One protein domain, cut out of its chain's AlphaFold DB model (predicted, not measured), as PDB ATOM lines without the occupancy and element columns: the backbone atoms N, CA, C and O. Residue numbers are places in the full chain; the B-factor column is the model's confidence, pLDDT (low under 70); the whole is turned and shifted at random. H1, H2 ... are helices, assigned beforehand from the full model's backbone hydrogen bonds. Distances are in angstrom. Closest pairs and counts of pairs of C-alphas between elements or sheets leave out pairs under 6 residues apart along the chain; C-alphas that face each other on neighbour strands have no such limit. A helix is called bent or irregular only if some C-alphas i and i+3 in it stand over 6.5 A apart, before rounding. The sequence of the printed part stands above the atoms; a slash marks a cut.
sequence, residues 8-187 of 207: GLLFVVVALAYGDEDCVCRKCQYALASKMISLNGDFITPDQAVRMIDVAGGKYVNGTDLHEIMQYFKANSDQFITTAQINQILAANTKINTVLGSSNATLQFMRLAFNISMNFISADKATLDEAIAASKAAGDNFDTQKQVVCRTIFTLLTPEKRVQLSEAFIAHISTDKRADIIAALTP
ATOM      1  N   GLY A   8      -5.669 -50.797 -39.193       31.45
ATOM      2  CA  GLY A   8      -5.391 -49.913 -38.046       31.45
ATOM      3  C   GLY A   8      -3.892 -49.662 -37.808       31.45
ATOM      4  O   GLY A   8      -3.519 -48.868 -36.954       31.45
ATOM      5  N   LEU A   9      -3.025 -50.337 -38.563       34.94
ATOM      6  CA  LEU A   9      -1.571 -50.312 -38.437       34.94
ATOM      7  C   LEU A   9      -0.950 -49.073 -39.111       34.94
ATOM      8  O   LEU A   9       0.092 -48.606 -38.662       34.94
ATOM      9  N   LEU A  10      -1.651 -48.486 -40.096       36.38
ATOM     10  CA  LEU A  10      -1.380 -47.140 -40.617       36.38
ATOM     11  C   LEU A  10      -1.499 -46.097 -39.497       36.38
ATOM     12  O   LEU A  10      -0.645 -45.234 -39.346       36.38
ATOM     13  N   PHE A  11      -2.545 -46.212 -38.671       37.88
ATOM     14  CA  PHE A  11      -2.787 -45.302 -37.553       37.88
ATOM     15  C   PHE A  11      -1.760 -45.482 -36.422       37.88
ATOM     16  O   PHE A  11      -1.426 -44.504 -35.771       37.88
ATOM     17  N   VAL A  12      -1.225 -46.682 -36.176       34.56
ATOM     18  CA  VAL A  12      -0.388 -46.959 -34.986       34.56
ATOM     19  C   VAL A  12       0.977 -46.249 -34.973       34.56
ATOM     20  O   VAL A  12       1.469 -45.959 -33.891       34.56
ATOM     21  N   VAL A  13       1.593 -45.918 -36.115       36.72
ATOM     22  CA  VAL A  13       2.855 -45.127 -36.105       36.72
ATOM     23  C   VAL A  13       2.608 -43.627 -36.107       36.72
ATOM     24  O   VAL A  13       3.360 -42.851 -35.529       36.72
ATOM     25  N   VAL A  14       1.504 -43.219 -36.716       36.53
ATOM     26  CA  VAL A  14       0.980 -41.859 -36.628       36.53
ATOM     27  C   VAL A  14       0.609 -41.553 -35.158       36.53
ATOM     28  O   VAL A  14       0.796 -40.434 -34.684       36.53
ATOM     29  N   ALA A  15       0.161 -42.576 -34.422       33.91
ATOM     30  CA  ALA A  15      -0.147 -42.553 -33.002       33.91
ATOM     31  C   ALA A  15       1.036 -43.001 -32.122       33.91
ATOM     32  O   ALA A  15       0.982 -44.081 -31.546       33.91
ATOM     33  N   LEU A  16       2.063 -42.163 -31.930       38.59
ATOM     34  CA  LEU A  16       3.082 -42.382 -30.887       38.59
ATOM     35  C   LEU A  16       3.037 -41.290 -29.803       38.59
ATOM     36  O   LEU A  16       3.015 -40.103 -30.115       38.59
ATOM     37  N   ALA A  17       3.185 -41.735 -28.550       31.38
ATOM     38  CA  ALA A  17       3.670 -41.044 -27.348       31.38
ATOM     39  C   ALA A  17       2.665 -40.480 -26.313       31.38
ATOM     40  O   ALA A  17       2.428 -39.274 -26.251       31.38
ATOM     41  N   TYR A  18       2.335 -41.345 -25.341       39.50
ATOM     42  CA  TYR A  18       2.001 -41.040 -23.928       39.50
ATOM     43  C   TYR A  18       0.671 -40.308 -23.643       39.50
ATOM     44  O   TYR A  18      -0.090 -40.077 -24.577       39.50
ATOM     45  N   GLY A  19       0.350 -39.927 -22.393       27.28
ATOM     46  CA  GLY A  19       0.673 -40.650 -21.143       27.28
ATOM     47  C   GLY A  19       1.554 -39.976 -20.060       27.28
ATOM     48  O   GLY A  19       2.777 -40.147 -20.061       27.28
ATOM     49  N   ASP A  20       1.039 -39.373 -18.986       36.97
ATOM     50  CA  ASP A  20      -0.021 -38.356 -18.833       36.97
ATOM     51  C   ASP A  20       0.119 -37.757 -17.404       36.97
ATOM     52  O   ASP A  20       0.889 -38.275 -16.598       36.97
ATOM     53  N   GLU A  21      -0.525 -36.661 -16.995       38.00
ATOM     54  CA  GLU A  21      -1.563 -35.868 -17.675       38.00
ATOM     55  C   GLU A  21      -1.196 -34.374 -17.832       38.00
ATOM     56  O   GLU A  21      -1.735 -33.733 -18.734       38.00
ATOM     57  N   ASP A  22      -0.286 -33.823 -17.005       38.34
ATOM     58  CA  ASP A  22      -0.078 -32.378 -16.749       38.34
ATOM     59  C   ASP A  22      -0.091 -31.469 -18.006       38.34
ATOM     60  O   ASP A  22       0.938 -31.128 -18.592       38.34
ATOM     61  N   CYS A  23      -1.315 -31.084 -18.402       46.06
ATOM     62  CA  CYS A  23      -1.842 -29.979 -19.225       46.06
ATOM     63  C   CYS A  23      -1.170 -29.564 -20.564       46.06
ATOM     64  O   CYS A  23      -1.796 -28.855 -21.364       46.06
ATOM     65  N   VAL A  24       0.068 -29.966 -20.854       47.59
ATOM     66  CA  VAL A  24       0.850 -29.569 -22.041       47.59
ATOM     67  C   VAL A  24       0.994 -30.733 -23.025       47.59
ATOM     68  O   VAL A  24       0.724 -30.555 -24.214       47.59
ATOM     69  N   CYS A  25       1.331 -31.939 -22.552       59.81
ATOM     70  CA  CYS A  25       1.488 -33.120 -23.414       59.81
ATOM     71  C   CYS A  25       0.154 -33.579 -24.023       59.81
ATOM     72  O   CYS A  25       0.068 -33.739 -25.243       59.81
ATOM     73  N   ARG A  26      -0.914 -33.650 -23.213       67.25
ATOM     74  CA  ARG A  26      -2.260 -34.057 -23.655       67.25
ATOM     75  C   ARG A  26      -2.816 -33.185 -24.789       67.25
ATOM     76  O   ARG A  26      -3.488 -33.681 -25.690       67.25
ATOM     77  N   LYS A  27      -2.446 -31.897 -24.836       72.69
ATOM     78  CA  LYS A  27      -2.768 -30.997 -25.962       72.69
ATOM     79  C   LYS A  27      -2.036 -31.378 -27.250       72.69
ATOM     80  O   LYS A  27      -2.658 -31.363 -28.308       72.69
ATOM     81  N   CYS A  28      -0.752 -31.740 -27.175       71.75
ATOM     82  CA  CYS A  28      -0.002 -32.220 -28.342       71.75
ATOM     83  C   CYS A  28      -0.606 -33.523 -28.878       71.75
ATOM     84  O   CYS A  28      -0.802 -33.657 -30.080       71.75
ATOM     85  N   GLN A  29      -0.987 -34.440 -27.990       74.50
ATOM     86  CA  GLN A  29      -1.550 -35.744 -28.347       74.50
ATOM     87  C   GLN A  29      -2.953 -35.623 -28.953       74.50
ATOM     88  O   GLN A  29      -3.216 -36.253 -29.970       74.50
ATOM     89  N   TYR A  30      -3.830 -34.759 -28.424       83.31
ATOM     90  CA  TYR A  30      -5.110 -34.461 -29.082       83.31
ATOM     91  C   TYR A  30      -4.934 -33.710 -30.407       83.31
ATOM     92  O   TYR A  30      -5.688 -33.973 -31.343       83.31
ATOM     93  N   ALA A  31      -3.958 -32.804 -30.531       80.38
ATOM     94  CA  ALA A  31      -3.657 -32.138 -31.801       80.38
ATOM     95  C   ALA A  31      -3.139 -33.137 -32.850       80.38
ATOM     96  O   ALA A  31      -3.591 -33.117 -33.996       80.38
ATOM     97  N   LEU A  32      -2.252 -34.048 -32.436       76.81
ATOM     98  CA  LEU A  32      -1.774 -35.173 -33.229       76.81
ATOM     99  C   LEU A  32      -2.950 -36.057 -33.646       76.81
ATOM    100  O   LEU A  32      -3.222 -36.119 -34.838       76.81
ATOM    101  N   ALA A  33      -3.712 -36.619 -32.699       83.06
ATOM    102  CA  ALA A  33      -4.919 -37.424 -32.925       83.06
ATOM    103  C   ALA A  33      -5.908 -36.765 -33.902       83.06
ATOM    104  O   ALA A  33      -6.351 -37.397 -34.861       83.06
ATOM    105  N   SER A  34      -6.206 -35.477 -33.710       84.50
ATOM    106  CA  SER A  34      -7.091 -34.701 -34.591       84.50
ATOM    107  C   SER A  34      -6.535 -34.599 -36.011       84.50
ATOM    108  O   SER A  34      -7.286 -34.727 -36.977       84.50
ATOM    109  N   LYS A  35      -5.214 -34.425 -36.156       80.19
ATOM    110  CA  LYS A  35      -4.532 -34.465 -37.453       80.19
ATOM    111  C   LYS A  35      -4.550 -35.870 -38.066       80.19
ATOM    112  O   LYS A  35      -4.757 -35.995 -39.266       80.19
ATOM    113  N   MET A  36      -4.407 -36.932 -37.270       79.06
ATOM    114  CA  MET A  36      -4.539 -38.310 -37.768       79.06
ATOM    115  C   MET A  36      -5.920 -38.552 -38.365       79.06
ATOM    116  O   MET A  36      -6.020 -39.112 -39.451       79.06
ATOM    117  N   ILE A  37      -6.958 -38.111 -37.654       81.94
ATOM    118  CA  ILE A  37      -8.362 -38.268 -38.033       81.94
ATOM    119  C   ILE A  37      -8.691 -37.420 -39.268       81.94
ATOM    120  O   ILE A  37      -9.324 -37.911 -40.199       81.94
ATOM    121  N   SER A  38      -8.203 -36.177 -39.355       82.88
ATOM    122  CA  SER A  38      -8.437 -35.335 -40.540       82.88
ATOM    123  C   SER A  38      -7.750 -35.863 -41.809       82.88
ATOM    124  O   SER A  38      -8.280 -35.688 -42.914       82.88
ATOM    125  N   LEU A  39      -6.604 -36.538 -41.656       76.81
ATOM    126  CA  LEU A  39      -5.859 -37.177 -42.742       76.81
ATOM    127  C   LEU A  39      -6.435 -38.546 -43.134       76.81
ATOM    128  O   LEU A  39      -6.605 -38.805 -44.319       76.81
ATOM    129  N   ASN A  40      -6.738 -39.414 -42.167       76.81
ATOM    130  CA  ASN A  40      -7.021 -40.837 -42.402       76.81
ATOM    131  C   ASN A  40      -8.489 -41.236 -42.173       76.81
ATOM    132  O   ASN A  40      -8.843 -42.381 -42.442       76.81
ATOM    133  N   GLY A  41      -9.348 -40.317 -41.727       80.19
ATOM    134  CA  GLY A  41     -10.757 -40.568 -41.418       80.19
ATOM    135  C   GLY A  41     -11.029 -40.760 -39.923       80.19
ATOM    136  O   GLY A  41     -10.132 -41.027 -39.125       80.19
ATOM    137  N   ASP A  42     -12.300 -40.641 -39.550       84.69
ATOM    138  CA  ASP A  42     -12.837 -40.700 -38.185       84.69
ATOM    139  C   ASP A  42     -13.207 -42.120 -37.724       84.69
ATOM    140  O   ASP A  42     -13.953 -42.301 -36.762       84.69
ATOM    141  N   PHE A  43     -12.627 -43.143 -38.364       84.56
ATOM    142  CA  PHE A  43     -12.823 -44.545 -37.989       84.56
ATOM    143  C   PHE A  43     -12.467 -44.826 -36.519       84.56
ATOM    144  O   PHE A  43     -13.078 -45.703 -35.911       84.56
ATOM    145  N   ILE A  44     -11.528 -44.076 -35.929       82.19
ATOM    146  CA  ILE A  44     -11.251 -44.065 -34.484       82.19
ATOM    147  C   ILE A  44     -11.557 -42.691 -33.881       82.19
ATOM    148  O   ILE A  44     -11.321 -41.659 -34.509       82.19
ATOM    149  N   THR A  45     -12.043 -42.663 -32.639       87.19
ATOM    150  CA  THR A  45     -12.281 -41.404 -31.917       87.19
ATOM    151  C   THR A  45     -10.965 -40.767 -31.447       87.19
ATOM    152  O   THR A  45      -9.962 -41.475 -31.293       87.19
ATOM    153  N   PRO A  46     -10.946 -39.454 -31.133       85.44
ATOM    154  CA  PRO A  46      -9.765 -38.801 -30.570       85.44
ATOM    155  C   PRO A  46      -9.231 -39.495 -29.309       85.44
ATOM    156  O   PRO A  46      -8.024 -39.663 -29.187       85.44
ATOM    157  N   ASP A  47     -10.097 -39.982 -28.415       88.00
ATOM    158  CA  ASP A  47      -9.663 -40.699 -27.205       88.00
ATOM    159  C   ASP A  47      -9.073 -42.083 -27.506       88.00
ATOM    160  O   ASP A  47      -8.183 -42.545 -26.793       88.00
ATOM    161  N   GLN A  48      -9.554 -42.769 -28.548       86.62
ATOM    162  CA  GLN A  48      -8.950 -44.024 -29.008       86.62
ATOM    163  C   GLN A  48      -7.567 -43.765 -29.601       86.62
ATOM    164  O   GLN A  48      -6.611 -44.440 -29.226       86.62
ATOM    165  N   ALA A  49      -7.447 -42.744 -30.453       81.00
ATOM    166  CA  ALA A  49      -6.172 -42.302 -31.004       81.00
ATOM    167  C   ALA A  49      -5.189 -41.886 -29.895       81.00
ATOM    168  O   ALA A  49      -4.049 -42.333 -29.923       81.00
ATOM    169  N   VAL A  50      -5.626 -41.131 -28.878       82.56
ATOM    170  CA  VAL A  50      -4.791 -40.746 -27.722       82.56
ATOM    171  C   VAL A  50      -4.347 -41.960 -26.893       82.56
ATOM    172  O   VAL A  50      -3.190 -42.011 -26.497       82.56
ATOM    173  N   ARG A  51      -5.179 -42.994 -26.693       83.50
ATOM    174  CA  ARG A  51      -4.725 -44.240 -26.030       83.50
ATOM    175  C   ARG A  51      -3.757 -45.069 -26.878       83.50
ATOM    176  O   ARG A  51      -2.910 -45.773 -26.332       83.50
ATOM    177  N   MET A  52      -3.888 -45.028 -28.203       80.25
ATOM    178  CA  MET A  52      -2.934 -45.683 -29.104       80.25
ATOM    179  C   MET A  52      -1.597 -44.935 -29.107       80.25
ATOM    180  O   MET A  52      -0.554 -45.566 -28.956       80.25
ATOM    181  N   ILE A  53      -1.654 -43.598 -29.148       75.69
ATOM    182  CA  ILE A  53      -0.532 -42.688 -28.901       75.69
ATOM    183  C   ILE A  53       0.154 -43.101 -27.596       75.69
ATOM    184  O   ILE A  53       1.338 -43.448 -27.634       75.69
ATOM    185  N   ASP A  54      -0.598 -43.177 -26.495       74.44
ATOM    186  CA  ASP A  54      -0.093 -43.502 -25.161       74.44
ATOM    187  C   ASP A  54       0.902 -44.673 -25.178       74.44
ATOM    188  O   ASP A  54       2.123 -44.513 -25.033       74.44
ATOM    189  N   VAL A  55       0.372 -45.845 -25.514       77.81
ATOM    190  CA  VAL A  55       1.089 -47.115 -25.428       77.81
ATOM    191  C   VAL A  55       2.215 -47.241 -26.462       77.81
ATOM    192  O   VAL A  55       3.246 -47.854 -26.167       77.81
ATOM    193  N   ALA A  56       2.059 -46.684 -27.667       74.88
ATOM    194  CA  ALA A  56       3.030 -46.870 -28.744       74.88
ATOM    195  C   ALA A  56       4.348 -46.134 -28.468       74.88
ATOM    196  O   ALA A  56       5.418 -46.743 -28.490       74.88
ATOM    197  N   GLY A  57       4.289 -44.843 -28.129       70.81
ATOM    198  CA  GLY A  57       5.505 -44.111 -27.752       70.81
ATOM    199  C   GLY A  57       6.026 -44.526 -26.373       70.81
ATOM    200  O   GLY A  57       7.241 -44.504 -26.160       70.81
ATOM    201  N   GLY A  58       5.125 -45.016 -25.503       70.06
ATOM    202  CA  GLY A  58       5.411 -45.848 -24.327       70.06
ATOM    203  C   GLY A  58       6.531 -46.853 -24.569       70.06
ATOM    204  O   GLY A  58       7.525 -46.926 -23.851       70.06
ATOM    205  N   LYS A  59       6.376 -47.614 -25.644       78.12
ATOM    206  CA  LYS A  59       7.310 -48.654 -26.070       78.12
ATOM    207  C   LYS A  59       8.511 -48.068 -26.820       78.12
ATOM    208  O   LYS A  59       9.645 -48.464 -26.551       78.12
ATOM    209  N   TYR A  60       8.289 -47.072 -27.678       73.38
ATOM    210  CA  TYR A  60       9.335 -46.494 -28.528       73.38
ATOM    211  C   TYR A  60      10.476 -45.813 -27.756       73.38
ATOM    212  O   TYR A  60      11.645 -46.109 -27.992       73.38
ATOM    213  N   VAL A  61      10.175 -44.940 -26.783       69.94
ATOM    214  CA  VAL A  61      11.230 -44.235 -26.012       69.94
ATOM    215  C   VAL A  61      12.036 -45.210 -25.136       69.94
ATOM    216  O   VAL A  61      13.229 -44.989 -24.906       69.94
ATOM    217  N   ASN A  62      11.401 -46.317 -24.732       80.12
ATOM    218  CA  ASN A  62      12.004 -47.457 -24.036       80.12
ATOM    219  C   ASN A  62      12.752 -48.436 -24.973       80.12
ATOM    220  O   ASN A  62      13.221 -49.473 -24.511       80.12
ATOM    221  N   GLY A  63      12.887 -48.125 -26.267       75.88
ATOM    222  CA  GLY A  63      13.704 -48.890 -27.216       75.88
ATOM    223  C   GLY A  63      13.044 -50.135 -27.816       75.88
ATOM    224  O   GLY A  63      13.746 -50.953 -28.398       75.88
ATOM    225  N   THR A  64      11.722 -50.293 -27.692       81.81
ATOM    226  CA  THR A  64      10.978 -51.334 -28.429       81.81
ATOM    227  C   THR A  64      10.950 -50.993 -29.921       81.81
ATOM    228  O   THR A  64      10.684 -49.840 -30.272       81.81
ATOM    229  N   ASP A  65      11.179 -51.971 -30.799       80.44
ATOM    230  CA  ASP A  65      11.179 -51.720 -32.243       80.44
ATOM    231  C   ASP A  65       9.769 -51.408 -32.784       80.44
ATOM    232  O   ASP A  65       8.753 -51.863 -32.246       80.44
ATOM    233  N   LEU A  66       9.697 -50.664 -33.895       71.94
ATOM    234  CA  LEU A  66       8.434 -50.362 -34.571       71.94
ATOM    235  C   LEU A  66       7.660 -51.641 -34.902       71.94
ATOM    236  O   LEU A  66       6.467 -51.703 -34.623       71.94
ATOM    237  N   HIS A  67       8.313 -52.688 -35.415       76.94
ATOM    238  CA  HIS A  67       7.650 -53.952 -35.727       76.94
ATOM    239  C   HIS A  67       7.002 -54.587 -34.490       76.94
ATOM    240  O   HIS A  67       5.870 -55.068 -34.560       76.94
ATOM    241  N   GLU A  68       7.686 -54.572 -33.346       81.69
ATOM    242  CA  GLU A  68       7.175 -55.115 -32.083       81.69
ATOM    243  C   GLU A  68       5.988 -54.301 -31.552       81.69
ATOM    244  O   GLU A  68       4.992 -54.878 -31.105       81.69
ATOM    245  N   ILE A  69       6.041 -52.969 -31.677       77.12
ATOM    246  CA  ILE A  69       4.910 -52.074 -31.392       77.12
ATOM    247  C   ILE A  69       3.721 -52.443 -32.290       77.12
ATOM    248  O   ILE A  69       2.612 -52.646 -31.787       77.12
ATOM    249  N   MET A  70       3.942 -52.639 -33.593       70.06
ATOM    250  CA  MET A  70       2.883 -53.033 -34.524       70.06
ATOM    251  C   MET A  70       2.268 -54.389 -34.148       70.06
ATOM    252  O   MET A  70       1.042 -54.528 -34.147       70.06
ATOM    253  N   GLN A  71       3.088 -55.390 -33.794       73.81
ATOM    254  CA  GLN A  71       2.586 -56.693 -33.339       73.81
ATOM    255  C   GLN A  71       1.826 -56.582 -32.012       73.81
ATOM    256  O   GLN A  71       0.846 -57.305 -31.831       73.81
ATOM    257  N   TYR A  72       2.206 -55.667 -31.113       81.88
ATOM    258  CA  TYR A  72       1.476 -55.416 -29.870       81.88
ATOM    259  C   TYR A  72       0.062 -54.878 -30.134       81.88
ATOM    260  O   TYR A  72      -0.901 -55.458 -29.627       81.88
ATOM    261  N   PHE A  73      -0.099 -53.829 -30.949       75.06
ATOM    262  CA  PHE A  73      -1.434 -53.310 -31.294       75.06
ATOM    263  C   PHE A  73      -2.255 -54.318 -32.079       75.06
ATOM    264  O   PHE A  73      -3.462 -54.454 -31.868       75.06
ATOM    265  N   LYS A  74      -1.589 -55.093 -32.936       71.19
ATOM    266  CA  LYS A  74      -2.209 -56.229 -33.593       71.19
ATOM    267  C   LYS A  74      -2.713 -57.246 -32.577       71.19
ATOM    268  O   LYS A  74      -3.870 -57.632 -32.675       71.19
ATOM    269  N   ALA A  75      -1.923 -57.671 -31.597       75.25
ATOM    270  CA  ALA A  75      -2.372 -58.622 -30.580       75.25
ATOM    271  C   ALA A  75      -3.564 -58.075 -29.768       75.25
ATOM    272  O   ALA A  75      -4.582 -58.760 -29.683       75.25
ATOM    273  N   ASN A  76      -3.476 -56.824 -29.304       83.31
ATOM    274  CA  ASN A  76      -4.348 -56.204 -28.294       83.31
ATOM    275  C   ASN A  76      -5.419 -55.243 -28.864       83.31
ATOM    276  O   ASN A  76      -5.867 -54.331 -28.174       83.31
ATOM    277  N   SER A  77      -5.802 -55.383 -30.137       72.81
ATOM    278  CA  SER A  77      -6.685 -54.431 -30.844       72.81
ATOM    279  C   SER A  77      -8.015 -54.131 -30.131       72.81
ATOM    280  O   SER A  77      -8.526 -53.019 -30.209       72.81
ATOM    281  N   ASP A  78      -8.560 -55.120 -29.428       80.19
ATOM    282  CA  ASP A  78      -9.781 -55.074 -28.616       80.19
ATOM    283  C   ASP A  78      -9.702 -54.128 -27.401       80.19
ATOM    284  O   ASP A  78     -10.735 -53.695 -26.897       80.19
ATOM    285  N   GLN A  79      -8.499 -53.734 -26.972       85.75
ATOM    286  CA  GLN A  79      -8.293 -52.707 -25.938       85.75
ATOM    287  C   GLN A  79      -8.431 -51.275 -26.493       85.75
ATOM    288  O   GLN A  79      -8.642 -50.321 -25.739       85.75
ATOM    289  N   PHE A  80      -8.317 -51.108 -27.815       80.12
ATOM    290  CA  PHE A  80      -8.268 -49.800 -28.475       80.12
ATOM    291  C   PHE A  80      -9.533 -49.507 -29.286       80.12
ATOM    292  O   PHE A  80     -10.080 -48.406 -29.176       80.12
ATOM    293  N   ILE A  81     -10.040 -50.486 -30.043       82.50
ATOM    294  CA  ILE A  81     -11.231 -50.349 -30.893       82.50
ATOM    295  C   ILE A  81     -12.412 -51.203 -30.417       82.50
ATOM    296  O   ILE A  81     -12.254 -52.288 -29.868       82.50
ATOM    297  N   THR A  82     -13.620 -50.693 -30.647       88.31
ATOM    298  CA  THR A  82     -14.887 -51.325 -30.261       88.31
ATOM    299  C   THR A  82     -15.243 -52.513 -31.154       88.31
ATOM    300  O   THR A  82     -14.815 -52.609 -32.305       88.31
ATOM    301  N   THR A  83     -16.145 -53.374 -30.677       87.25
ATOM    302  CA  THR A  83     -16.738 -54.463 -31.473       87.25
ATOM    303  C   THR A  83     -17.382 -53.969 -32.774       87.25
ATOM    304  O   THR A  83     -17.302 -54.651 -33.792       87.25
ATOM    305  N   ALA A  84     -17.981 -52.771 -32.785       90.25
ATOM    306  CA  ALA A  84     -18.571 -52.186 -33.992       90.25
ATOM    307  C   ALA A  84     -17.503 -51.845 -35.049       90.25
ATOM    308  O   ALA A  84     -17.648 -52.217 -36.213       90.25
ATOM    309  N   GLN A  85     -16.397 -51.224 -34.628       85.75
ATOM    310  CA  GLN A  85     -15.234 -50.935 -35.478       85.75
ATOM    311  C   GLN A  85     -14.566 -52.226 -35.981       85.75
ATOM    312  O   GLN A  85     -14.241 -52.343 -37.162       85.75
ATOM    313  N   ILE A  86     -14.436 -53.246 -35.122       81.06
ATOM    314  CA  ILE A  86     -13.956 -54.577 -35.525       81.06
ATOM    315  C   ILE A  86     -14.862 -55.160 -36.622       81.06
ATOM    316  O   ILE A  86     -14.358 -55.606 -37.651       81.06
ATOM    317  N   ASN A  87     -16.186 -55.096 -36.462       83.94
ATOM    318  CA  ASN A  87     -17.137 -55.595 -37.459       83.94
ATOM    319  C   ASN A  87     -17.057 -54.841 -38.800       83.94
ATOM    320  O   ASN A  87     -17.190 -55.471 -39.849       83.94
ATOM    321  N   GLN A  88     -16.781 -53.533 -38.795       86.38
ATOM    322  CA  GLN A  88     -16.526 -52.767 -40.024       86.38
ATOM    323  C   GLN A  88     -15.262 -53.258 -40.754       86.38
ATOM    324  O   GLN A  88     -15.310 -53.468 -41.967       86.38
ATOM    325  N   ILE A  89     -14.171 -53.549 -40.032       83.31
ATOM    326  CA  ILE A  89     -12.955 -54.150 -40.615       83.31
ATOM    327  C   ILE A  89     -13.238 -55.561 -41.161       83.31
ATOM    328  O   ILE A  89     -12.783 -55.907 -42.253       83.31
ATOM    329  N   LEU A  90     -14.007 -56.387 -40.438       81.88
ATOM    330  CA  LEU A  90     -14.418 -57.714 -40.920       81.88
ATOM    331  C   LEU A  90     -15.225 -57.606 -42.229       81.88
ATOM    332  O   LEU A  90     -14.988 -58.377 -43.162       81.88
ATOM    333  N   ALA A  91     -16.136 -56.633 -42.325       85.69
ATOM    334  CA  ALA A  91     -16.945 -56.390 -43.518       85.69
ATOM    335  C   ALA A  91     -16.109 -55.889 -44.710       85.69
ATOM    336  O   ALA A  91     -16.261 -56.415 -45.814       85.69
ATOM    337  N   ALA A  92     -15.191 -54.939 -44.492       84.81
ATOM    338  CA  ALA A  92     -14.238 -54.472 -45.505       84.81
ATOM    339  C   ALA A  92     -13.418 -55.640 -46.076       84.81
ATOM    340  O   ALA A  92     -13.382 -55.863 -47.285       84.81
ATOM    341  N   ASN A  93     -12.852 -56.469 -45.198       82.69
ATOM    342  CA  ASN A  93     -12.060 -57.629 -45.597       82.69
ATOM    343  C   ASN A  93     -12.886 -58.721 -46.290       82.69
ATOM    344  O   ASN A  93     -12.351 -59.422 -47.145       82.69
ATOM    345  N   THR A  94     -14.175 -58.857 -45.964       86.62
ATOM    346  CA  THR A  94     -15.088 -59.765 -46.679       86.62
ATOM    347  C   THR A  94     -15.326 -59.276 -48.110       86.62
ATOM    348  O   THR A  94     -15.224 -60.067 -49.041       86.62
ATOM    349  N   LYS A  95     -15.544 -57.968 -48.314       91.31
ATOM    350  CA  LYS A  95     -15.652 -57.376 -49.660       91.31
ATOM    351  C   LYS A  95     -14.365 -57.558 -50.469       91.31
ATOM    352  O   LYS A  95     -14.421 -58.062 -51.584       91.31
ATOM    353  N   ILE A  96     -13.209 -57.232 -49.882       88.81
ATOM    354  CA  ILE A  96     -11.886 -57.449 -50.497       88.81
ATOM    355  C   ILE A  96     -11.696 -58.927 -50.865       88.81
ATOM    356  O   ILE A  96     -11.154 -59.235 -51.921       88.81
ATOM    357  N   ASN A  97     -12.161 -59.859 -50.031       87.06
ATOM    358  CA  ASN A  97     -12.074 -61.285 -50.327       87.06
ATOM    359  C   ASN A  97     -12.929 -61.713 -51.523       87.06
ATOM    360  O   ASN A  97     -12.446 -62.490 -52.344       87.06
ATOM    361  N   THR A  98     -14.139 -61.167 -51.659       95.06
ATOM    362  CA  THR A  98     -14.981 -61.365 -52.847       95.06
ATOM    363  C   THR A  98     -14.307 -60.817 -54.107       95.06
ATOM    364  O   THR A  98     -14.238 -61.525 -55.106       95.06
ATOM    365  N   VAL A  99     -13.761 -59.596 -54.051       95.25
ATOM    366  CA  VAL A  99     -13.110 -58.929 -55.197       95.25
ATOM    367  C   VAL A  99     -11.839 -59.665 -55.641       95.25
ATOM    368  O   VAL A  99     -11.627 -59.877 -56.831       95.25
ATOM    369  N   LEU A 100     -11.012 -60.119 -54.693       92.31
ATOM    370  CA  LEU A 100      -9.772 -60.855 -54.980       92.31
ATOM    371  C   LEU A 100      -9.980 -62.367 -55.211       92.31
ATOM    372  O   LEU A 100      -9.010 -63.100 -55.407       92.31
ATOM    373  N   GLY A 101     -11.218 -62.863 -55.123       91.88
ATOM    374  CA  GLY A 101     -11.610 -64.246 -55.425       91.88
ATOM    375  C   GLY A 101     -11.020 -65.355 -54.538       91.88
ATOM    376  O   GLY A 101     -11.413 -66.512 -54.678       91.88
ATOM    377  N   SER A 102     -10.080 -65.067 -53.626       90.62
ATOM    378  CA  SER A 102      -9.500 -66.079 -52.736       90.62
ATOM    379  C   SER A 102      -8.935 -65.522 -51.429       90.62
ATOM    380  O   SER A 102      -8.320 -64.455 -51.373       90.62
ATOM    381  N   SER A 103      -9.051 -66.309 -50.356       86.44
ATOM    382  CA  SER A 103      -8.490 -65.976 -49.036       86.44
ATOM    383  C   SER A 103      -6.962 -65.915 -49.021       86.44
ATOM    384  O   SER A 103      -6.392 -65.236 -48.168       86.44
ATOM    385  N   ASN A 104      -6.290 -66.595 -49.959       89.44
ATOM    386  CA  ASN A 104      -4.842 -66.493 -50.113       89.44
ATOM    387  C   ASN A 104      -4.436 -65.148 -50.733       89.44
ATOM    388  O   ASN A 104      -3.560 -64.487 -50.178       89.44
ATOM    389  N   ALA A 105      -5.112 -64.705 -51.800       87.50
ATOM    390  CA  ALA A 105      -4.887 -63.381 -52.380       87.50
ATOM    391  C   ALA A 105      -5.146 -62.280 -51.341       87.50
ATOM    392  O   ALA A 105      -4.276 -61.449 -51.105       87.50
ATOM    393  N   THR A 106      -6.259 -62.345 -50.596       84.75
ATOM    394  CA  THR A 106      -6.532 -61.408 -49.486       84.75
ATOM    395  C   THR A 106      -5.446 -61.425 -48.404       84.75
ATOM    396  O   THR A 106      -5.087 -60.376 -47.874       84.75
ATOM    397  N   LEU A 107      -4.895 -62.593 -48.058       82.69
ATOM    398  CA  LEU A 107      -3.806 -62.702 -47.082       82.69
ATOM    399  C   LEU A 107      -2.500 -62.079 -47.593       82.69
ATOM    400  O   LEU A 107      -1.812 -61.403 -46.829       82.69
ATOM    401  N   GLN A 108      -2.153 -62.301 -48.860       84.56
ATOM    402  CA  GLN A 108      -0.965 -61.720 -49.485       84.56
ATOM    403  C   GLN A 108      -1.109 -60.199 -49.644       84.56
ATOM    404  O   GLN A 108      -0.215 -59.467 -49.232       84.56
ATOM    405  N   PHE A 109      -2.266 -59.730 -50.109       83.12
ATOM    406  CA  PHE A 109      -2.634 -58.320 -50.209       83.12
ATOM    407  C   PHE A 109      -2.517 -57.581 -48.866       83.12
ATOM    408  O   PHE A 109      -1.859 -56.549 -48.768       83.12
ATOM    409  N   MET A 110      -3.056 -58.155 -47.785       81.25
ATOM    410  CA  MET A 110      -2.929 -57.575 -46.440       81.25
ATOM    411  C   MET A 110      -1.476 -57.551 -45.940       81.25
ATOM    412  O   MET A 110      -1.073 -56.602 -45.273       81.25
ATOM    413  N   ARG A 111      -0.662 -58.568 -46.259       80.31
ATOM    414  CA  ARG A 111       0.781 -58.566 -45.933       80.31
ATOM    415  C   ARG A 111       1.545 -57.506 -46.723       80.31
ATOM    416  O   ARG A 111       2.450 -56.887 -46.178       80.31
ATOM    417  N   LEU A 112       1.176 -57.283 -47.978       81.25
ATOM    418  CA  LEU A 112       1.751 -56.220 -48.788       81.25
ATOM    419  C   LEU A 112       1.392 -54.841 -48.215       81.25
ATOM    420  O   LEU A 112       2.289 -54.035 -48.000       81.25
ATOM    421  N   ALA A 113       0.124 -54.617 -47.855       78.38
ATOM    422  CA  ALA A 113      -0.317 -53.397 -47.178       78.38
ATOM    423  C   ALA A 113       0.481 -53.126 -45.888       78.38
ATOM    424  O   ALA A 113       0.941 -52.005 -45.674       78.38
ATOM    425  N   PHE A 114       0.715 -54.161 -45.063       76.12
ATOM    426  CA  PHE A 114       1.595 -54.077 -43.888       76.12
ATOM    427  C   PHE A 114       3.003 -53.601 -44.267       76.12
ATOM    428  O   PHE A 114       3.514 -52.667 -43.659       76.12
ATOM    429  N   ASN A 115       3.622 -54.227 -45.272       77.75
ATOM    430  CA  ASN A 115       4.998 -53.934 -45.672       77.75
ATOM    431  C   ASN A 115       5.146 -52.526 -46.265       77.75
ATOM    432  O   ASN A 115       6.073 -51.815 -45.890       77.75
ATOM    433  N   ILE A 116       4.223 -52.095 -47.134       78.50
ATOM    434  CA  ILE A 116       4.205 -50.729 -47.683       78.50
ATOM    435  C   ILE A 116       4.102 -49.721 -46.534       78.50
ATOM    436  O   ILE A 116       4.926 -48.813 -46.445       78.50
ATOM    437  N   SER A 117       3.163 -49.939 -45.605       74.06
ATOM    438  CA  SER A 117       3.022 -49.111 -44.401       74.06
ATOM    439  C   SER A 117       4.343 -49.032 -43.633       74.06
ATOM    440  O   SER A 117       4.861 -47.939 -43.417       74.06
ATOM    441  N   MET A 118       4.927 -50.183 -43.278       73.69
ATOM    442  CA  MET A 118       6.188 -50.271 -42.534       73.69
ATOM    443  C   MET A 118       7.359 -49.585 -43.245       73.69
ATOM    444  O   MET A 118       8.206 -49.008 -42.566       73.69
ATOM    445  N   ASN A 119       7.414 -49.608 -44.577       74.62
ATOM    446  CA  ASN A 119       8.470 -48.948 -45.344       74.62
ATOM    447  C   ASN A 119       8.334 -47.418 -45.303       74.62
ATOM    448  O   ASN A 119       9.315 -46.741 -45.003       74.62
ATOM    449  N   PHE A 120       7.127 -46.878 -45.518       73.06
ATOM    450  CA  PHE A 120       6.840 -45.441 -45.356       73.06
ATOM    451  C   PHE A 120       7.205 -44.948 -43.952       73.06
ATOM    452  O   PHE A 120       7.885 -43.943 -43.777       73.06
ATOM    453  N   ILE A 121       6.795 -45.724 -42.954       68.81
ATOM    454  CA  ILE A 121       7.093 -45.540 -41.535       68.81
ATOM    455  C   ILE A 121       8.607 -45.540 -41.258       68.81
ATOM    456  O   ILE A 121       9.109 -44.696 -40.517       68.81
ATOM    457  N   SER A 122       9.344 -46.480 -41.852       69.38
ATOM    458  CA  SER A 122      10.781 -46.648 -41.609       69.38
ATOM    459  C   SER A 122      11.624 -45.577 -42.302       69.38
ATOM    460  O   SER A 122      12.700 -45.255 -41.805       69.38
ATOM    461  N   ALA A 123      11.137 -44.983 -43.395       69.50
ATOM    462  CA  ALA A 123      11.786 -43.837 -44.035       69.50
ATOM    463  C   ALA A 123      11.862 -42.616 -43.097       69.50
ATOM    464  O   ALA A 123      12.862 -41.902 -43.089       69.50
ATOM    465  N   ASP A 124      10.846 -42.427 -42.251       73.00
ATOM    466  CA  ASP A 124      10.771 -41.344 -41.264       73.00
ATOM    467  C   ASP A 124      11.495 -41.658 -39.938       73.00
ATOM    468  O   ASP A 124      11.709 -40.764 -39.111       73.00
ATOM    469  N   LYS A 125      11.896 -42.920 -39.716       73.50
ATOM    470  CA  LYS A 125      12.500 -43.379 -38.454       73.50
ATOM    471  C   LYS A 125      13.781 -42.623 -38.103       73.50
ATOM    472  O   LYS A 125      13.959 -42.270 -36.941       73.50
ATOM    473  N   ALA A 126      14.642 -42.343 -39.084       75.62
ATOM    474  CA  ALA A 126      15.903 -41.637 -38.854       75.62
ATOM    475  C   ALA A 126      15.673 -40.246 -38.237       75.62
ATOM    476  O   ALA A 126      16.247 -39.932 -37.199       75.62
ATOM    477  N   THR A 127      14.747 -39.458 -38.794       76.62
ATOM    478  CA  THR A 127      14.387 -38.128 -38.273       76.62
ATOM    479  C   THR A 127      13.814 -38.194 -36.855       76.62
ATOM    480  O   THR A 127      14.067 -37.307 -36.036       76.62
ATOM    481  N   LEU A 128      13.053 -39.245 -36.532       73.88
ATOM    482  CA  LEU A 128      12.524 -39.444 -35.185       73.88
ATOM    483  C   LEU A 128      13.621 -39.844 -34.181       73.88
ATOM    484  O   LEU A 128      13.659 -39.311 -33.071       73.88
ATOM    485  N   ASP A 129      14.521 -40.742 -34.575       80.00
ATOM    486  CA  ASP A 129      15.646 -41.194 -33.752       80.00
ATOM    487  C   ASP A 129      16.642 -40.059 -33.483       80.00
ATOM    488  O   ASP A 129      17.064 -39.881 -32.341       80.00
ATOM    489  N   GLU A 130      16.962 -39.249 -34.496       84.38
ATOM    490  CA  GLU A 130      17.793 -38.044 -34.372       84.38
ATOM    491  C   GLU A 130      17.190 -37.042 -33.381       84.38
ATOM    492  O   GLU A 130      17.892 -36.544 -32.498       84.38
ATOM    493  N   ALA A 131      15.879 -36.790 -33.464       78.94
ATOM    494  CA  ALA A 131      15.187 -35.880 -32.555       78.94
ATOM    495  C   ALA A 131      15.214 -36.384 -31.096       78.94
ATOM    496  O   ALA A 131      15.475 -35.607 -30.172       78.94
ATOM    497  N   ILE A 132      15.011 -37.689 -30.873       80.06
ATOM    498  CA  ILE A 132      15.128 -38.309 -29.541       80.06
ATOM    499  C   ILE A 132      16.577 -38.265 -29.041       80.06
ATOM    500  O   ILE A 132      16.805 -37.964 -27.869       80.06
ATOM    501  N   ALA A 133      17.555 -38.564 -29.896       86.31
ATOM    502  CA  ALA A 133      18.969 -38.558 -29.539       86.31
ATOM    503  C   ALA A 133      19.446 -37.151 -29.147       86.31
ATOM    504  O   ALA A 133      20.119 -37.004 -28.128       86.31
ATOM    505  N   ALA A 134      19.035 -36.120 -29.890       88.00
ATOM    506  CA  ALA A 134      19.315 -34.723 -29.569       88.00
ATOM    507  C   ALA A 134      18.699 -34.307 -28.221       88.00
ATOM    508  O   ALA A 134      19.388 -33.721 -27.389       88.00
ATOM    509  N   SER A 135      17.439 -34.675 -27.967       85.19
ATOM    510  CA  SER A 135      16.758 -34.405 -26.692       85.19
ATOM    511  C   SER A 135      17.445 -35.119 -25.513       85.19
ATOM    512  O   SER A 135      17.773 -34.500 -24.500       85.19
ATOM    513  N   LYS A 136      17.807 -36.401 -25.671       86.62
ATOM    514  CA  LYS A 136      18.601 -37.150 -24.678       86.62
ATOM    515  C   LYS A 136      19.973 -36.508 -24.427       86.62
ATOM    516  O   LYS A 136      20.389 -36.416 -23.274       86.62
ATOM    517  N   ALA A 137      20.656 -36.034 -25.469       93.38
ATOM    518  CA  ALA A 137      21.949 -35.356 -25.353       93.38
ATOM    519  C   ALA A 137      21.855 -33.975 -24.674       93.38
ATOM    520  O   ALA A 137      22.804 -33.562 -24.009       93.38
ATOM    521  N   ALA A 138      20.712 -33.290 -24.782       93.31
ATOM    522  CA  ALA A 138      20.429 -32.043 -24.070       93.31
ATOM    523  C   ALA A 138      20.157 -32.238 -22.562       93.31
ATOM    524  O   ALA A 138      20.058 -31.257 -21.828       93.31
ATOM    525  N   GLY A 139      20.047 -33.486 -22.087       90.00
ATOM    526  CA  GLY A 139      19.674 -33.792 -20.704       90.00
ATOM    527  C   GLY A 139      18.179 -33.617 -20.421       90.00
ATOM    528  O   GLY A 139      17.789 -33.517 -19.257       90.00
ATOM    529  N   ASP A 140      17.345 -33.580 -21.464       86.50
ATOM    530  CA  ASP A 140      15.897 -33.462 -21.326       86.50
ATOM    531  C   ASP A 140      15.326 -34.609 -20.491       86.50
ATOM    532  O   ASP A 140      15.680 -35.779 -20.668       86.50
ATOM    533  N   ASN A 141      14.376 -34.285 -19.612       84.19
ATOM    534  CA  ASN A 141      13.624 -35.306 -18.895       84.19
ATOM    535  C   ASN A 141      12.744 -36.128 -19.859       84.19
ATOM    536  O   ASN A 141      12.524 -35.766 -21.019       84.19
ATOM    537  N   PHE A 142      12.225 -37.247 -19.355       79.31
ATOM    538  CA  PHE A 142      11.403 -38.169 -20.135       79.31
ATOM    539  C   PHE A 142      10.220 -37.467 -20.815       79.31
ATOM    540  O   PHE A 142       9.960 -37.732 -21.981       79.31
ATOM    541  N   ASP A 143       9.549 -36.526 -20.147       74.88
ATOM    542  CA  ASP A 143       8.371 -35.850 -20.696       74.88
ATOM    543  C   ASP A 143       8.700 -34.824 -21.785       74.88
ATOM    544  O   ASP A 143       7.971 -34.724 -22.775       74.88
ATOM    545  N   THR A 144       9.832 -34.126 -21.686       77.38
ATOM    546  CA  THR A 144      10.325 -33.275 -22.776       77.38
ATOM    547  C   THR A 144      10.699 -34.116 -24.002       77.38
ATOM    548  O   THR A 144      10.297 -33.765 -25.115       77.38
ATOM    549  N   GLN A 145      11.336 -35.283 -23.820       76.06
ATOM    550  CA  GLN A 145      11.617 -36.220 -24.923       76.06
ATOM    551  C   GLN A 145      10.321 -36.658 -25.642       76.06
ATOM    552  O   GLN A 145      10.282 -36.706 -26.874       76.06
ATOM    553  N   LYS A 146       9.222 -36.896 -24.908       71.44
ATOM    554  CA  LYS A 146       7.893 -37.180 -25.497       71.44
ATOM    555  C   LYS A 146       7.347 -36.014 -26.319       71.44
ATOM    556  O   LYS A 146       6.757 -36.234 -27.375       71.44
ATOM    557  N   GLN A 147       7.517 -34.776 -25.850       73.62
ATOM    558  CA  GLN A 147       7.065 -33.598 -26.594       73.62
ATOM    559  C   GLN A 147       7.827 -33.430 -27.908       73.62
ATOM    560  O   GLN A 147       7.212 -33.077 -28.915       73.62
ATOM    561  N   VAL A 148       9.134 -33.707 -27.914       76.44
ATOM    562  CA  VAL A 148       9.948 -33.723 -29.137       76.44
ATOM    563  C   VAL A 148       9.408 -34.771 -30.113       76.44
ATOM    564  O   VAL A 148       9.076 -34.415 -31.241       76.44
ATOM    565  N   VAL A 149       9.188 -36.012 -29.660       73.12
ATOM    566  CA  VAL A 149       8.555 -37.086 -30.455       73.12
ATOM    567  C   VAL A 149       7.219 -36.639 -31.063       73.12
ATOM    568  O   VAL A 149       7.054 -36.697 -32.282       73.12
ATOM    569  N   CYS A 150       6.292 -36.131 -30.244       70.50
ATOM    570  CA  CYS A 150       4.971 -35.690 -30.701       70.50
ATOM    571  C   CYS A 150       5.057 -34.580 -31.767       70.50
ATOM    572  O   CYS A 150       4.365 -34.645 -32.784       70.50
ATOM    573  N   ARG A 151       5.934 -33.581 -31.579       75.56
ATOM    574  CA  ARG A 151       6.130 -32.487 -32.549       75.56
ATOM    575  C   ARG A 151       6.762 -32.978 -33.849       75.56
ATOM    576  O   ARG A 151       6.267 -32.625 -34.917       75.56
ATOM    577  N   THR A 152       7.802 -33.810 -33.770       75.31
ATOM    578  CA  THR A 152       8.471 -34.385 -34.945       75.31
ATOM    579  C   THR A 152       7.476 -35.178 -35.786       75.31
ATOM    580  O   THR A 152       7.310 -34.887 -36.970       75.31
ATOM    581  N   ILE A 153       6.700 -36.077 -35.176       72.88
ATOM    582  CA  ILE A 153       5.654 -36.828 -35.887       72.88
ATOM    583  C   ILE A 153       4.605 -35.878 -36.457       72.88
ATOM    584  O   ILE A 153       4.282 -35.972 -37.636       72.88
ATOM    585  N   PHE A 154       4.120 -34.902 -35.683       73.12
ATOM    586  CA  PHE A 154       3.159 -33.926 -36.193       73.12
ATOM    587  C   PHE A 154       3.666 -33.214 -37.459       73.12
ATOM    588  O   PHE A 154       2.861 -32.955 -38.351       73.12
ATOM    589  N   THR A 155       4.968 -32.927 -37.582       75.44
ATOM    590  CA  THR A 155       5.553 -32.383 -38.823       75.44
ATOM    591  C   THR A 155       5.713 -33.412 -39.943       75.44
ATOM    592  O   THR A 155       5.495 -33.070 -41.102       75.44
ATOM    593  N   LEU A 156       6.027 -34.669 -39.614       74.12
ATOM    594  CA  LEU A 156       6.192 -35.758 -40.582       74.12
ATOM    595  C   LEU A 156       4.869 -36.207 -41.212       74.12
ATOM    596  O   LEU A 156       4.880 -36.746 -42.314       74.12
ATOM    597  N   LEU A 157       3.735 -35.978 -40.550       71.56
ATOM    598  CA  LEU A 157       2.410 -36.292 -41.077       71.56
ATOM    599  C   LEU A 157       1.919 -35.200 -42.021       71.56
ATOM    600  O   LEU A 157       1.657 -34.074 -41.593       71.56
ATOM    601  N   THR A 158       1.710 -35.533 -43.290       78.88
ATOM    602  CA  THR A 158       1.201 -34.581 -44.284       78.88
ATOM    603  C   THR A 158       0.115 -35.213 -45.165       78.88
ATOM    604  O   THR A 158       0.063 -36.446 -45.277       78.88
ATOM    605  N   PRO A 159      -0.772 -34.409 -45.788       79.00
ATOM    606  CA  PRO A 159      -1.720 -34.901 -46.787       79.00
ATOM    607  C   PRO A 159      -1.028 -35.670 -47.914       79.00
ATOM    608  O   PRO A 159      -1.490 -36.744 -48.291       79.00
ATOM    609  N   GLU A 160       0.113 -35.169 -48.388       80.25
ATOM    610  CA  GLU A 160       0.885 -35.729 -49.500       80.25
ATOM    611  C   GLU A 160       1.427 -37.116 -49.148       80.25
ATOM    612  O   GLU A 160       1.270 -38.045 -49.933       80.25
ATOM    613  N   LYS A 161       1.969 -37.313 -47.941       79.56
ATOM    614  CA  LYS A 161       2.399 -38.646 -47.487       79.56
ATOM    615  C   LYS A 161       1.242 -39.635 -47.372       79.56
ATOM    616  O   LYS A 161       1.409 -40.806 -47.701       79.56
ATOM    617  N   ARG A 162       0.053 -39.181 -46.958       83.12
ATOM    618  CA  ARG A 162      -1.159 -40.019 -46.936       83.12
ATOM    619  C   ARG A 162      -1.627 -40.377 -48.354       83.12
ATOM    620  O   ARG A 162      -2.036 -41.514 -48.575       83.12
ATOM    621  N   VAL A 163      -1.546 -39.438 -49.306       82.06
ATOM    622  CA  VAL A 163      -1.770 -39.696 -50.743       82.06
ATOM    623  C   VAL A 163      -0.783 -40.761 -51.231       82.06
ATOM    624  O   VAL A 163      -1.219 -41.846 -51.598       82.06
ATOM    625  N   GLN A 164       0.525 -40.514 -51.111       81.62
ATOM    626  CA  GLN A 164       1.602 -41.404 -51.565       81.62
ATOM    627  C   GLN A 164       1.497 -42.825 -50.995       81.62
ATOM    628  O   GLN A 164       1.671 -43.796 -51.723       81.62
ATOM    629  N   LEU A 165       1.200 -42.962 -49.701       81.12
ATOM    630  CA  LEU A 165       1.025 -44.255 -49.034       81.12
ATOM    631  C   LEU A 165      -0.190 -45.019 -49.577       81.12
ATOM    632  O   LEU A 165      -0.137 -46.234 -49.767       81.12
ATOM    633  N   SER A 166      -1.273 -44.300 -49.874       81.94
ATOM    634  CA  SER A 166      -2.466 -44.889 -50.476       81.94
ATOM    635  C   SER A 166      -2.222 -45.267 -51.940       81.94
ATOM    636  O   SER A 166      -2.563 -46.371 -52.345       81.94
ATOM    637  N   GLU A 167      -1.575 -44.401 -52.720       85.69
ATOM    638  CA  GLU A 167      -1.210 -44.628 -54.125       85.69
ATOM    639  C   GLU A 167      -0.233 -45.793 -54.293       85.69
ATOM    640  O   GLU A 167      -0.460 -46.662 -55.134       85.69
ATOM    641  N   ALA A 168       0.791 -45.881 -53.438       83.88
ATOM    642  CA  ALA A 168       1.708 -47.016 -53.395       83.88
ATOM    643  C   ALA A 168       0.959 -48.337 -53.175       83.88
ATOM    644  O   ALA A 168       1.309 -49.345 -53.772       83.88
ATOM    645  N   PHE A 169      -0.102 -48.336 -52.367       83.69
ATOM    646  CA  PHE A 169      -0.969 -49.494 -52.168       83.69
ATOM    647  C   PHE A 169      -1.918 -49.752 -53.358       83.69
ATOM    648  O   PHE A 169      -2.066 -50.905 -53.768       83.69
ATOM    649  N   ILE A 170      -2.508 -48.710 -53.961       86.50
ATOM    650  CA  ILE A 170      -3.364 -48.824 -55.159       86.50
ATOM    651  C   ILE A 170      -2.593 -49.366 -56.371       86.50
ATOM    652  O   ILE A 170      -3.161 -50.129 -57.154       86.50
ATOM    653  N   ALA A 171      -1.302 -49.055 -56.502       92.94
ATOM    654  CA  ALA A 171      -0.448 -49.560 -57.578       92.94
ATOM    655  C   ALA A 171      -0.391 -51.101 -57.642       92.94
ATOM    656  O   ALA A 171      -0.195 -51.659 -58.717       92.94
ATOM    657  N   HIS A 172      -0.611 -51.817 -56.535       91.94
ATOM    658  CA  HIS A 172      -0.635 -53.289 -56.518       91.94
ATOM    659  C   HIS A 172      -2.037 -53.902 -56.647       91.94
ATOM    660  O   HIS A 172      -2.206 -55.104 -56.442       91.94
ATOM    661  N   ILE A 173      -3.050 -53.104 -56.973       91.19
ATOM    662  CA  ILE A 173      -4.396 -53.587 -57.292       91.19
ATOM    663  C   ILE A 173      -4.580 -53.463 -58.800       91.19
ATOM    664  O   ILE A 173      -4.326 -52.389 -59.363       91.19
ATOM    665  N   SER A 174      -5.035 -54.540 -59.443       93.00
ATOM    666  CA  SER A 174      -5.308 -54.530 -60.876       93.00
ATOM    667  C   SER A 174      -6.372 -53.485 -61.206       93.00
ATOM    668  O   SER A 174      -7.314 -53.260 -60.439       93.00
ATOM    669  N   THR A 175      -6.206 -52.795 -62.330       93.50
ATOM    670  CA  THR A 175      -6.960 -51.575 -62.654       93.50
ATOM    671  C   THR A 175      -8.479 -51.796 -62.645       93.50
ATOM    672  O   THR A 175      -9.226 -50.922 -62.205       93.50
ATOM    673  N   ASP A 176      -8.937 -52.992 -63.027       93.81
ATOM    674  CA  ASP A 176     -10.336 -53.436 -62.987       93.81
ATOM    675  C   ASP A 176     -10.918 -53.592 -61.568       93.81
ATOM    676  O   ASP A 176     -12.129 -53.469 -61.398       93.81
ATOM    677  N   LYS A 177     -10.085 -53.814 -60.542       94.12
ATOM    678  CA  LYS A 177     -10.515 -54.054 -59.148       94.12
ATOM    679  C   LYS A 177     -10.396 -52.840 -58.231       94.12
ATOM    680  O   LYS A 177     -10.967 -52.837 -57.138       94.12
ATOM    681  N   ARG A 178      -9.665 -51.797 -58.643       93.81
ATOM    682  CA  ARG A 178      -9.350 -50.624 -57.800       93.81
ATOM    683  C   ARG A 178     -10.584 -49.978 -57.185       93.81
ATOM    684  O   ARG A 178     -10.590 -49.734 -55.982       93.81
ATOM    685  N   ALA A 179     -11.626 -49.742 -57.980       94.00
ATOM    686  CA  ALA A 179     -12.850 -49.090 -57.515       94.00
ATOM    687  C   ALA A 179     -13.532 -49.866 -56.371       94.00
ATOM    688  O   ALA A 179     -13.881 -49.272 -55.349       94.00
ATOM    689  N   ASP A 180     -13.653 -51.191 -56.499       95.38
ATOM    690  CA  ASP A 180     -14.306 -52.034 -55.493       95.38
ATOM    691  C   ASP A 180     -13.463 -52.191 -54.220       95.38
ATOM    692  O   ASP A 180     -14.004 -52.175 -53.111       95.38
ATOM    693  N   ILE A 181     -12.135 -52.290 -54.350       91.19
ATOM    694  CA  ILE A 181     -11.233 -52.318 -53.191       91.19
ATOM    695  C   ILE A 181     -11.253 -50.974 -52.450       91.19
ATOM    696  O   ILE A 181     -11.358 -50.960 -51.223       91.19
ATOM    697  N   ILE A 182     -11.232 -49.844 -53.164       90.88
ATOM    698  CA  ILE A 182     -11.378 -48.508 -52.566       90.88
ATOM    699  C   ILE A 182     -12.723 -48.407 -51.834       90.88
ATOM    700  O   ILE A 182     -12.749 -48.067 -50.653       90.88
ATOM    701  N   ALA A 183     -13.830 -48.794 -52.475       92.75
ATOM    702  CA  ALA A 183     -15.162 -48.783 -51.867       92.75
ATOM    703  C   ALA A 183     -15.302 -49.734 -50.657       92.75
ATOM    704  O   ALA A 183     -16.135 -49.508 -49.771       92.75
ATOM    705  N   ALA A 184     -14.494 -50.796 -50.587       88.94
ATOM    706  CA  ALA A 184     -14.397 -51.656 -49.413       88.94
ATOM    707  C   ALA A 184     -13.639 -50.997 -48.244       88.94
ATOM    708  O   ALA A 184     -13.963 -51.294 -47.094       88.94
ATOM    709  N   LEU A 185     -12.682 -50.107 -48.526       86.25
ATOM    710  CA  LEU A 185     -11.822 -49.436 -47.542       86.25
ATOM    711  C   LEU A 185     -12.376 -48.100 -47.029       86.25
ATOM    712  O   LEU A 185     -12.147 -47.772 -45.868       86.25
ATOM    713  N   THR A 186     -13.157 -47.367 -47.830       88.50
ATOM    714  CA  THR A 186     -13.778 -46.082 -47.442       88.50
ATOM    715  C   THR A 186     -14.459 -46.068 -46.055       88.50
ATOM    716  O   THR A 186     -14.355 -45.053 -45.371       88.50
ATOM    717  N   PRO A 187     -15.127 -47.142 -45.571       86.25
ATOM    718  CA  PRO A 187     -15.725 -47.156 -44.228       86.25
ATOM    719  C   PRO A 187     -14.731 -47.191 -43.056       86.25
ATOM    720  O   PRO A 187     -15.154 -47.031 -41.915       86.25
TER     721      PRO A 187
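Overview. This is residues 8 to 187 of the 207 residues of an uncharacterized protein of Panagrellus redivivus (UniProt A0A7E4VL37). A short, irregular helix, H1, lies in the middle of an elongated body of helices, with H2, H3, H4 and H6 packed round it. Towards one end H2, H8 and H7 stand in a row, H7 and H8 forming a hairpin; at the other end H5 and H10 lie side by side, and the longest helix, H6, has H9 along part of it. The printed part has 180 residues with ten named helices, H1 to H10 in chain order, and no named strand: the class is all helix, with packing part aligned and part crossed. It is compact, with a radius of gyration of the C-alphas of 17.0 A, and spans 56 by 31 by 26 A.

Along the chain. H1, residues 8 to 14, begins at C-alpha 8 (-5.391, -49.913, -38.046); it is only just irregular, C-alphas 10 and 13 being 6.51 A apart. H2, residues 25 to 40, and H3, residues 46 to 61, are each 22.2 A long. H4 is residues 66 to 75. H5, residues 83 to 99, is 24.4 A long, and H6, residues 103 to 123, is 30.4 A long. H7 is residues 125 to 137; H8, residues 142 to 156, is 21.2 A long. H9 is residues 159 to 170. H10, residues 178 to 185, ends at C-alpha 185 (-11.822, -49.436, -47.542).

Arrangement. H1 and H2 are the hubs, touching four helices each. H1 touches H2 at Val 14 and Met 36, the closest C-alphas, 6.7 A apart. H1 touches residues 49 to 56 of H3, closest at the C-alphas of Val 12 and Met 52, 6.5 A. It touches H4 at Leu 9 and Met 70, closest C-alphas 6.5 A. It touches residues 114 to 121 of H6 at a shallow tilt of 2 degrees, the same way, closest C-alphas Leu 10 and Ser 117, 6.1 A. H2 touches H8 at a shallow tilt of 23 degrees, closest C-alphas Leu 32 and Phe 154, 5.9 A. The hairpin H7 and H8 comes closest at the C-alphas of Ser 135 and Gln 145, 5.7 A. H6 and H7 meet only through their link. H9 touches H6, closest C-alphas Phe 169 and Ala 113, 6.4 A. H5 touches H10 at a shallow tilt of 18 degrees, opposite ways, closest C-alphas Ala 92 and Ala 184, 4.8 A. H5 and H7 are apart. In H2 to H10 every O i to N i+4 pair is within hydrogen-bond range; in H1 1 of 3 is, beside 3 of 4 O i to N i+3 pairs.

Size, cuts and confidence. The farthest C-alphas, those of Gly 101 and Gly 139, are 55.8 A apart. The printed part has no cut and no long link. Mean pLDDT of the printed part is 77.2; residues 8 to 26, 61 and 121 to 123 are under 70.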